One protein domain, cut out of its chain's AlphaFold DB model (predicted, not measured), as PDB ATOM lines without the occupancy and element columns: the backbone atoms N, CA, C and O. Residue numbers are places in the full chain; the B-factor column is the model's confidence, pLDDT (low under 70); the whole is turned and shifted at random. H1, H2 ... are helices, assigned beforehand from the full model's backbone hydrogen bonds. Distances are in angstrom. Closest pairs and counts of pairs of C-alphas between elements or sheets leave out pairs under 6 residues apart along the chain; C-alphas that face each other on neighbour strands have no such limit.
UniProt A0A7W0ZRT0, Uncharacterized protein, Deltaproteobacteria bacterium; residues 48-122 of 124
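What this domain is: This is residues 48 to 122 of the 124 residues of an uncharacterized protein of Deltaproteobacteria bacterium (UniProt A0A7W0ZRT0). Three helices, H1, H2 and H3, make a triangle by their centres, with H1 packed on the other two, and the short H5 packs on H3. At the end away from H3 the shape is made of two long looping links, residues 57 to 71 and 103 to 116, and short H4 is near H1. The printed part has 75 residues with five named helices, H1 to H5 in order, and no named strand; the class is all helix. The whole is compact, with a radius of gyration of the C-alphas of 11.0 A, and spans 29 by 26 by 20 A.

Where its parts are: H1, residues 48 to 56, is 12.0 A long from C-alpha 48 at (281.355, 301.950, 258.430). H2, residues 72 to 80, is 12.4 A long. H3, residues 84 to 96, is 18.1 A long. H4 is residues 99 to 102, and H5 is residues 117 to 120, ending at C-alpha 120 at (265.723, 307.380, 263.548).

How they stand to each other: H1 and H2 touch as a helical hairpin, closest at the C-alphas of Cys 51 and Trp 72, 5.6 A, at a shallow tilt of 35.0 degrees, only just short of steep. H1 touches residues 91 to 95 of H3, closest at the C-alphas of Ala 50 and Val 91, 5.5 A; they run the same way at a shallow tilt of 32 degrees, only just short of steep. H2 and H3, also a helical hairpin, only just touch, with 3 pairs of C-alphas within 8 A. H5 touches H3, closest at the C-alphas of Cys 118 and Val 90, 5.4 A. H4 and H1 are close but not clearly touching, while H1 and H5 are apart. Each O i to N i+4 pair is within hydrogen-bond range in H1, H2 and H3; H4 and H5 are too short for such a pair.

The domain as a whole: The C-alphas of Pro 65 and Asp 85, the two farthest apart, are 30.8 A apart. The printed part has no cut. The links H1 to H2 and H4 to H5 are long. Mean pLDDT of the printed part is 91.4, and no printed residue is under 70.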
ATOM      1  N   GLU A  48     280.409 301.169 259.235       93.94
ATOM      2  CA  GLU A  48     281.355 301.950 258.430       93.94
ATOM      3  C   GLU A  48     280.866 302.160 256.993       93.94
ATOM      4  O   GLU A  48     280.918 303.281 256.483       93.94
ATOM      5  N   GLY A  49     280.359 301.109 256.341       90.12
ATOM      6  CA  GLY A  49     279.835 301.188 254.977       90.12
ATOM      7  C   GLY A  49     278.611 302.101 254.874       90.12
ATOM      8  O   GLY A  49     278.519 302.924 253.958       90.12
ATOM      9  N   ALA A  50     277.697 302.015 255.841       92.56
ATOM     10  CA  ALA A  50     276.526 302.883 255.905       92.56
ATOM     11  C   ALA A  50     276.910 304.354 256.135       92.56
ATOM     12  O   ALA A  50     276.427 305.236 255.424       92.56
ATOM     13  N   CYS A  51     277.818 304.628 257.072       95.31
ATOM     14  CA  CYS A  51     278.275 305.988 257.346       95.31
ATOM     15  C   CYS A  51     279.089 306.568 256.184       95.31
ATOM     16  O   CYS A  51     278.945 307.748 255.869       95.31
ATOM     17  N   TRP A  52     279.862 305.747 255.462       94.69
ATOM     18  CA  TRP A  52     280.500 306.187 254.219       94.69
ATOM     19  C   TRP A  52     279.496 306.589 253.158       94.69
ATOM     20  O   TRP A  52     279.662 307.633 252.537       94.69
ATOM     21  N   ARG A  53     278.419 305.820 252.994       92.62
ATOM     22  CA  ARG A  53     277.354 306.180 252.060       92.62
ATOM     23  C   ARG A  53     276.723 307.533 252.395       92.62
ATOM     24  O   ARG A  53     276.424 308.294 251.479       92.62
ATOM     25  N   LEU A  54     276.543 307.852 253.678       93.81
ATOM     26  CA  LEU A  54     276.043 309.165 254.097       93.81
ATOM     27  C   LEU A  54     277.025 310.292 253.740       93.81
ATOM     28  O   LEU A  54     276.584 311.330 253.251       93.81
ATOM     29  N   VAL A  55     278.332 310.086 253.916       94.75
ATOM     30  CA  VAL A  55     279.359 311.064 253.506       94.75
ATOM     31  C   VAL A  55     279.408 311.217 251.984       94.75
ATOM     32  O   VAL A  55     279.403 312.337 251.479       94.75
ATOM     33  N   ASP A  56     279.396 310.112 251.239       92.44
ATOM     34  CA  ASP A  56     279.472 310.113 249.773       92.44
ATOM     35  C   ASP A  56     278.234 310.758 249.131       92.44
ATOM     36  O   ASP A  56     278.332 311.410 248.091       92.44
ATOM     37  N   CYS A  57     277.066 310.621 249.766       91.12
ATOM     38  CA  CYS A  57     275.844 311.323 249.378       91.12
ATOM     39  C   CYS A  57     275.791 312.779 249.873       91.12
ATOM     40  O   CYS A  57     274.806 313.467 249.614       91.12
ATOM     41  N   GLY A  58     276.802 313.263 250.599       94.19
ATOM     42  CA  GLY A  58     276.815 314.604 251.182       94.19
ATOM     43  C   GLY A  58     275.718 314.827 252.223       94.19
ATOM     44  O   GLY A  58     275.284 315.957 252.402       94.19
ATOM     45  N   ALA A  59     275.232 313.769 252.876       95.50
ATOM     46  CA  ALA A  59     274.219 313.855 253.926       95.50
ATOM     47  C   ALA A  59     274.820 314.295 255.271       95.50
ATOM     48  O   ALA A  59     274.177 315.037 256.013       95.50
ATOM     49  N   ILE A  60     276.049 313.860 255.562       96.06
ATOM     50  CA  ILE A  60     276.832 314.227 256.752       96.06
ATOM     51  C   ILE A  60     278.255 314.618 256.329       96.06
ATOM     52  O   ILE A  60     278.707 314.181 255.263       96.06
ATOM     53  N   PRO A  61     278.985 315.407 257.131       96.06
ATOM     54  CA  PRO A  61     280.377 315.700 256.852       96.06
ATOM     55  C   PRO A  61     281.258 314.508 257.250       96.06
ATOM     56  O   PRO A  61     280.877 313.659 258.055       96.06
ATOM     57  N   LEU A  62     282.464 314.452 256.687       95.19
ATOM     58  CA  LEU A  62     283.469 313.471 257.101       95.19
ATOM     59  C   LEU A  62     283.881 313.674 258.568       95.19
ATOM     60  O   LEU A  62     283.997 312.711 259.317       95.19
ATOM     61  N   ASP A  63     284.108 314.923 258.944       94.06
ATOM     62  CA  ASP A  63     284.617 315.327 260.250       94.06
ATOM     63  C   ASP A  63     283.901 316.609 260.669       94.06
ATOM     64  O   ASP A  63     283.672 317.489 259.825       94.06
ATOM     65  N   HIS A  64     283.545 316.719 261.947       88.62
ATOM     66  CA  HIS A  64     282.990 317.941 262.513       88.62
ATOM     67  C   HIS A  64     283.741 318.324 263.799       88.62
ATOM     68  O   HIS A  64     283.844 317.524 264.721       88.62
ATOM     69  N   PRO A  65     284.196 319.584 263.955       84.44
ATOM     70  CA  PRO A  65     284.962 320.007 265.136       84.44
ATOM     71  C   PRO A  65     284.157 320.058 266.450       84.44
ATOM     72  O   PRO A  65     284.702 320.431 267.485       84.44
ATOM     73  N   GLU A  66     282.859 319.747 266.424       85.19
ATOM     74  CA  GLU A  66     281.966 319.828 267.587       85.19
ATOM     75  C   GLU A  66     281.544 318.406 267.967       85.19
ATOM     76  O   GLU A  66     280.876 317.748 267.178       85.19
ATOM     77  N   GLU A  67     281.864 317.959 269.185       73.25
ATOM     78  CA  GLU A  67     281.691 316.560 269.634       73.25
ATOM     79  C   GLU A  67     280.250 316.016 269.555       73.25
ATOM     80  O   GLU A  67     280.041 314.808 269.534       73.25
ATOM     81  N   PHE A  68     279.238 316.889 269.528       77.88
ATOM     82  CA  PHE A  68     277.823 316.487 269.516       77.88
ATOM     83  C   PHE A  68     277.169 316.577 268.136       77.88
ATOM     84  O   PHE A  68     275.961 316.347 267.997       77.88
ATOM     85  N   ARG A  69     277.936 316.955 267.115       87.38
ATOM     86  CA  ARG A  69     277.458 317.001 265.737       87.38
ATOM     87  C   ARG A  69     277.653 315.645 265.091       87.38
ATOM     88  O   ARG A  69     278.564 314.909 265.436       87.38
ATOM     89  N   ILE A  70     276.752 315.322 264.170       91.31
ATOM     90  CA  ILE A  70     276.892 314.100 263.394       91.31
ATOM     91  C   ILE A  70     277.961 314.309 262.320       91.31
ATOM     92  O   ILE A  70     277.926 315.279 261.565       91.31
ATOM     93  N   ASP A  71     278.882 313.370 262.268       94.69
ATOM     94  CA  ASP A  71     279.931 313.188 261.279       94.69
ATOM     95  C   ASP A  71     280.121 311.684 261.053       94.69
ATOM     96  O   ASP A  71     279.349 310.859 261.557       94.69
ATOM     97  N   TRP A  72     281.119 311.301 260.264       95.00
ATOM     98  CA  TRP A  72     281.357 309.889 259.995       95.00
ATOM     99  C   TRP A  72     281.651 309.084 261.272       95.00
ATOM    100  O   TRP A  72     281.096 307.999 261.437       95.00
ATOM    101  N   GLY A  73     282.479 309.611 262.181       94.69
ATOM    102  CA  GLY A  73     282.899 308.899 263.393       94.69
ATOM    103  C   GLY A  73     281.741 308.677 264.362       94.69
ATOM    104  O   GLY A  73     281.440 307.546 264.733       94.69
ATOM    105  N   THR A  74     281.015 309.746 264.682       94.56
ATOM    106  CA  THR A  74     279.822 309.686 265.539       94.56
ATOM    107  C   THR A  74     278.693 308.855 264.924       94.56
ATOM    108  O   THR A  74     277.917 308.238 265.654       94.56
ATOM    109  N   CYS A  75     278.597 308.796 263.591       95.25
ATOM    110  CA  CYS A  75     277.692 307.879 262.903       95.25
ATOM    111  C   CYS A  75     278.071 306.416 263.165       95.25
ATOM    112  O   CYS A  75     277.198 305.628 263.529       95.25
ATOM    113  N   VAL A  76     279.350 306.049 263.012       95.75
ATOM    114  CA  VAL A  76     279.816 304.671 263.238       95.75
ATOM    115  C   VAL A  76     279.581 304.265 264.688       95.75
ATOM    116  O   VAL A  76     278.928 303.249 264.925       95.75
ATOM    117  N   ASP A  77     279.997 305.103 265.639       95.00
ATOM    118  CA  ASP A  77     279.786 304.867 267.072       95.00
ATOM    119  C   ASP A  77     278.295 304.717 267.407       95.00
ATOM    120  O   ASP A  77     277.895 303.842 268.179       95.00
ATOM    121  N   GLY A  78     277.450 305.549 266.791       93.81
ATOM    122  CA  GLY A  78     276.001 305.490 266.948       93.81
ATOM    123  C   GLY A  78     275.404 304.175 266.452       93.81
ATOM    124  O   GLY A  78     274.559 303.603 267.135       93.81
ATOM    125  N   LEU A  79     275.842 303.677 265.293       94.62
ATOM    126  CA  LEU A  79     275.359 302.414 264.727       94.62
ATOM    127  C   LEU A  79     275.898 301.187 265.472       94.62
ATOM    128  O   LEU A  79     275.157 300.219 265.639       94.62
ATOM    129  N   ASP A  80     277.147 301.219 265.935       95.12
ATOM    130  CA  ASP A  80     277.765 300.133 266.710       95.12
ATOM    131  C   ASP A  80     277.211 300.031 268.136       95.12
ATOM    132  O   ASP A  80     277.217 298.952 268.732       95.12
ATOM    133  N   GLY A  81     276.671 301.128 268.673       94.31
ATOM    134  CA  GLY A  81     275.953 301.139 269.946       94.31
ATOM    135  C   GLY A  81     274.556 300.506 269.901       94.31
ATOM    136  O   GLY A  81     273.961 300.271 270.957       94.31
ATOM    137  N   LEU A  82     274.007 300.228 268.714       93.12
ATOM    138  CA  LEU A  82     272.675 299.637 268.563       93.12
ATOM    139  C   LEU A  82     272.680 298.125 268.822       93.12
ATOM    140  O   LEU A  82     273.685 297.429 268.697       93.12
ATOM    141  N   THR A  83     271.501 297.572 269.114       94.00
ATOM    142  CA  THR A  83     271.316 296.116 269.050       94.00
ATOM    143  C   THR A  83     271.497 295.625 267.612       94.00
ATOM    144  O   THR A  83     271.179 296.343 266.663       94.00
ATOM    145  N   ALA A  84     271.943 294.378 267.434       88.75
ATOM    146  CA  ALA A  84     272.206 293.810 266.107       88.75
ATOM    147  C   ALA A  84     271.007 293.930 265.140       88.75
ATOM    148  O   ALA A  84     271.188 294.226 263.959       88.75
ATOM    149  N   ASP A  85     269.777 293.757 265.637       89.00
ATOM    150  CA  ASP A  85     268.563 293.888 264.822       89.00
ATOM    151  C   ASP A  85     268.311 295.338 264.379       89.00
ATOM    152  O   ASP A  85     268.006 295.584 263.208       89.00
ATOM    153  N   ARG A  86     268.486 296.310 265.287       91.31
ATOM    154  CA  ARG A  86     268.342 297.744 264.979       91.31
ATOM    155  C   ARG A  86     269.434 298.217 264.030       91.31
ATOM    156  O   ARG A  86     269.131 298.868 263.035       91.31
ATOM    157  N   GLN A  87     270.682 297.833 264.286       92.81
ATOM    158  CA  GLN A  87     271.811 298.130 263.409       92.81
ATOM    159  C   GLN A  87     271.538 297.616 261.993       92.81
ATOM    160  O   GLN A  87     271.626 298.372 261.025       92.81
ATOM    161  N   ARG A  88     271.115 296.352 261.860       88.88
ATOM    162  CA  ARG A  88     270.785 295.752 260.564       88.88
ATOM    163  C   ARG A  88     269.676 296.511 259.839       88.88
ATOM    164  O   ARG A  88     269.769 296.683 258.622       88.88
ATOM    165  N   LEU A  89     268.643 296.952 260.557       91.31
ATOM    166  CA  LEU A  89     267.544 297.739 259.998       91.31
ATOM    167  C   LEU A  89     268.037 299.089 259.457       91.31
ATOM    168  O   LEU A  89     267.778 299.411 258.297       91.31
ATOM    169  N   VAL A  90     268.784 299.845 260.266       94.12
ATOM    170  CA  VAL A  90     269.302 301.174 259.902       94.12
ATOM    171  C   VAL A  90     270.275 301.084 258.722       94.12
ATOM    172  O   VAL A  90     270.108 301.788 257.726       94.12
ATOM    173  N   VAL A  91     271.243 300.165 258.782       91.06
ATOM    174  CA  VAL A  91     272.224 299.936 257.708       91.06
ATOM    175  C   VAL A  91     271.526 299.550 256.402       91.06
ATOM    176  O   VAL A  91     271.859 300.072 255.337       91.06
ATOM    177  N   SER A  92     270.516 298.676 256.467       88.44
ATOM    178  CA  SER A  92     269.755 298.271 255.278       88.44
ATOM    179  C   SER A  92     268.948 299.427 254.688       88.44
ATOM    180  O   SER A  92     268.878 299.546 253.466       88.44
ATOM    181  N   CYS A  93     268.380 300.295 255.532       93.69
ATOM    182  CA  CYS A  93     267.711 301.516 255.089       93.69
ATOM    183  C   CYS A  93     268.679 302.416 254.314       93.69
ATOM    184  O   CYS A  93     268.406 302.758 253.164       93.69
ATOM    185  N   ILE A  94     269.848 302.725 254.887       92.00
ATOM    186  CA  ILE A  94     270.845 303.604 254.257       92.00
ATOM    187  C   ILE A  94     271.312 303.030 252.913       92.00
ATOM    188  O   ILE A  94     271.340 303.743 251.909       92.00
ATOM    189  N   ALA A  95     271.612 301.729 252.869       87.75
ATOM    190  CA  ALA A  95     272.033 301.047 251.648       87.75
ATOM    191  C   ALA A  95     270.970 301.102 250.534       87.75
ATOM    192  O   ALA A  95     271.313 301.304 249.371       87.75
ATOM    193  N   ALA A  96     269.687 300.961 250.880       87.62
ATOM    194  CA  ALA A  96     268.583 300.956 249.917       87.62
ATOM    195  C   ALA A  96     268.151 302.357 249.442       87.62
ATOM    196  O   ALA A  96     267.440 302.480 248.444       87.62
ATOM    197  N   SER A  97     268.552 303.409 250.152       87.19
ATOM    198  CA  SER A  97     268.106 304.783 249.910       87.19
ATOM    199  C   SER A  97     268.876 305.456 248.782       87.19
ATOM    200  O   SER A  97     270.077 305.240 248.633       87.19
ATOM    201  N   THR A  98     268.226 306.324 248.011       89.88
ATOM    202  CA  THR A  98     268.921 307.244 247.088       89.88
ATOM    203  C   THR A  98     269.602 308.382 247.856       89.88
ATOM    204  O   THR A  98     269.208 308.683 248.981       89.88
ATOM    205  N   CYS A  99     270.603 309.046 247.266       90.38
ATOM    206  CA  CYS A  99     271.271 310.167 247.941       90.38
ATOM    207  C   CYS A  99     270.312 311.325 248.251       90.38
ATOM    208  O   CYS A  99     270.358 311.843 249.360       90.38
ATOM    209  N   ASP A 100     269.391 311.656 247.339       91.69
ATOM    210  CA  ASP A 100     268.383 312.705 247.563       91.69
ATOM    211  C   ASP A 100     267.482 312.394 248.763       91.69
ATOM    212  O   ASP A 100     267.044 313.297 249.466       91.69
ATOM    213  N   GLN A 101     267.205 311.112 249.018       91.38
ATOM    214  CA  GLN A 101     266.454 310.708 250.204       91.38
ATOM    215  C   GLN A 101     267.296 310.826 251.475       91.38
ATOM    216  O   GLN A 101     266.745 311.104 252.530       91.38
ATOM    217  N   LEU A 102     268.606 310.574 251.398       92.44
ATOM    218  CA  LEU A 102     269.511 310.618 252.550       92.44
ATOM    219  C   LEU A 102     269.871 312.044 252.980       92.44
ATOM    220  O   LEU A 102     270.189 312.255 254.149       92.44
ATOM    221  N   GLN A 103     269.840 313.003 252.057       94.25
ATOM    222  CA  GLN A 103     270.067 314.412 252.357       94.25
ATOM    223  C   GLN A 103     268.883 315.020 253.111       94.25
ATOM    224  O   GLN A 103     267.721 314.694 252.874       94.25
ATOM    225  N   VAL A 104     269.200 315.935 254.021       94.94
ATOM    226  CA  VAL A 104     268.231 316.666 254.841       94.94
ATOM    227  C   VAL A 104     268.568 318.153 254.840       94.94
ATOM    228  O   VAL A 104     269.610 318.568 254.324       94.94
ATOM    229  N   ASP A 105     267.706 318.974 255.437       95.94
ATOM    230  CA  ASP A 105     268.000 320.396 255.596       95.94
ATOM    231  C   ASP A 105     269.336 320.587 256.330       95.94
ATOM    232  O   ASP A 105     269.563 320.022 257.404       95.94
ATOM    233  N   GLY A 106     270.219 321.396 255.742       93.38
ATOM    234  CA  GLY A 106     271.539 321.701 256.294       93.38
ATOM    235  C   GLY A 106     272.630 320.668 255.999       93.38
ATOM    236  O   GLY A 106     273.753 320.864 256.446       93.38
ATOM    237  N   SER A 107     272.354 319.598 255.251       94.25
ATOM    238  CA  SER A 107     273.397 318.680 254.776       94.25
ATOM    239  C   SER A 107     274.398 319.361 253.817       94.25
ATOM    240  O   SER A 107     273.961 320.126 252.953       94.25
ATOM    241  N   PRO A 108     275.704 319.020 253.876       93.44
ATOM    242  CA  PRO A 108     276.362 318.185 254.889       93.44
ATOM    243  C   PRO A 108     276.798 318.943 256.151       93.44
ATOM    244  O   PRO A 108     277.178 318.297 257.116       93.44
ATOM    245  N   GLU A 109     276.814 320.275 256.179       91.12
ATOM    246  CA  GLU A 109     277.502 321.024 257.243       91.12
ATOM    247  C   GLU A 109     276.791 320.958 258.598       91.12
ATOM    248  O   GLU A 109     277.430 320.863 259.641       91.12
ATOM    249  N   GLN A 110     275.463 321.048 258.599       91.31
ATOM    250  CA  GLN A 110     274.618 321.040 259.792       91.31
ATOM    251  C   GLN A 110     273.312 320.279 259.522       91.31
ATOM    252  O   GLN A 110     272.234 320.881 259.551       91.31
ATOM    253  N   PRO A 111     273.383 318.965 259.256       92.25
ATOM    254  CA  PRO A 111     272.210 318.178 258.918       92.25
ATOM    255  C   PRO A 111     271.216 318.153 260.079       92.25
ATOM    256  O   PRO A 111     271.566 317.894 261.238       92.25
ATOM    257  N   ASN A 112     269.949 318.397 259.763       91.00
ATOM    258  CA  ASN A 112     268.863 318.274 260.718       91.00
ATOM    259  C   ASN A 112     268.608 316.795 261.057       91.00
ATOM    260  O   ASN A 112     267.936 316.077 260.314       91.00
ATOM    261  N   ARG A 113     269.121 316.347 262.209       86.81
ATOM    262  CA  ARG A 113     269.024 314.948 262.666       86.81
ATOM    263  C   ARG A 113     267.587 314.430 262.748       86.81
ATOM    264  O   ARG A 113     267.352 313.270 262.421       86.81
ATOM    265  N   ASP A 114     266.620 315.287 263.073       89.06
ATOM    266  CA  ASP A 114     265.206 314.896 263.184       89.06
ATOM    267  C   ASP A 114     264.595 314.473 261.836       89.06
ATOM    268  O   ASP A 114     263.575 313.776 261.791       89.06
ATOM    269  N   GLN A 115     265.220 314.878 260.728       90.88
ATOM    270  CA  GLN A 115     264.806 314.542 259.367       90.88
ATOM    271  C   GLN A 115     265.540 313.304 258.813       90.88
ATOM    272  O   GLN A 115     265.137 312.771 257.779       90.88
ATOM    273  N   MET A 116     266.577 312.796 259.497       91.31
ATOM    274  CA  MET A 116     267.403 311.671 259.032       91.31
ATOM    275  C   MET A 116     266.721 310.320 259.291       91.31
ATOM    276  O   MET A 116     267.111 309.542 260.161       91.31
ATOM    277  N   TYR A 117     265.668 310.042 258.525       89.88
ATOM    278  CA  TYR A 117     264.722 308.950 258.771       89.88
ATOM    279  C   TYR A 117     265.354 307.565 258.984       89.88
ATOM    280  O   TYR A 117     264.880 306.836 259.849       89.88
ATOM    281  N   CYS A 118     266.416 307.192 258.254       93.06
ATOM    282  CA  CYS A 118     267.052 305.888 258.456       93.06
ATOM    283  C   CYS A 118     267.685 305.764 259.844       93.06
ATOM    284  O   CYS A 118     267.540 304.722 260.474       93.06
ATOM    285  N   LEU A 119     268.358 306.811 260.333       90.12
ATOM    286  CA  LEU A 119     269.012 306.798 261.646       90.12
ATOM    287  C   LEU A 119     267.986 306.745 262.782       90.12
ATOM    288  O   LEU A 119     268.196 306.051 263.773       90.12
ATOM    289  N   ARG A 120     266.830 307.384 262.584       89.06
ATOM    290  CA  ARG A 120     265.723 307.380 263.548       89.06
ATOM    291  C   ARG A 120     265.117 306.001 263.804       89.06
ATOM    292  O   ARG A 120     264.500 305.794 264.841       89.06
ATOM    293  N   LEU A 121     265.307 305.035 262.903       85.81
ATOM    294  CA  LEU A 121     264.863 303.649 263.120       85.81
ATOM    295  C   LEU A 121     265.619 302.956 264.273       85.81
ATOM    296  O   LEU A 121     265.182 301.917 264.770       85.81
ATOM    297  N   GLY A 122     266.762 303.506 264.693       76.00
ATOM    298  CA  GLY A 122     267.553 303.001 265.812       76.00
ATOM    299  C   GLY A 122     267.129 303.516 267.192       76.00
ATOM    300  O   GLY A 122     267.618 302.976 268.178       76.00
TER     301      GLY A 122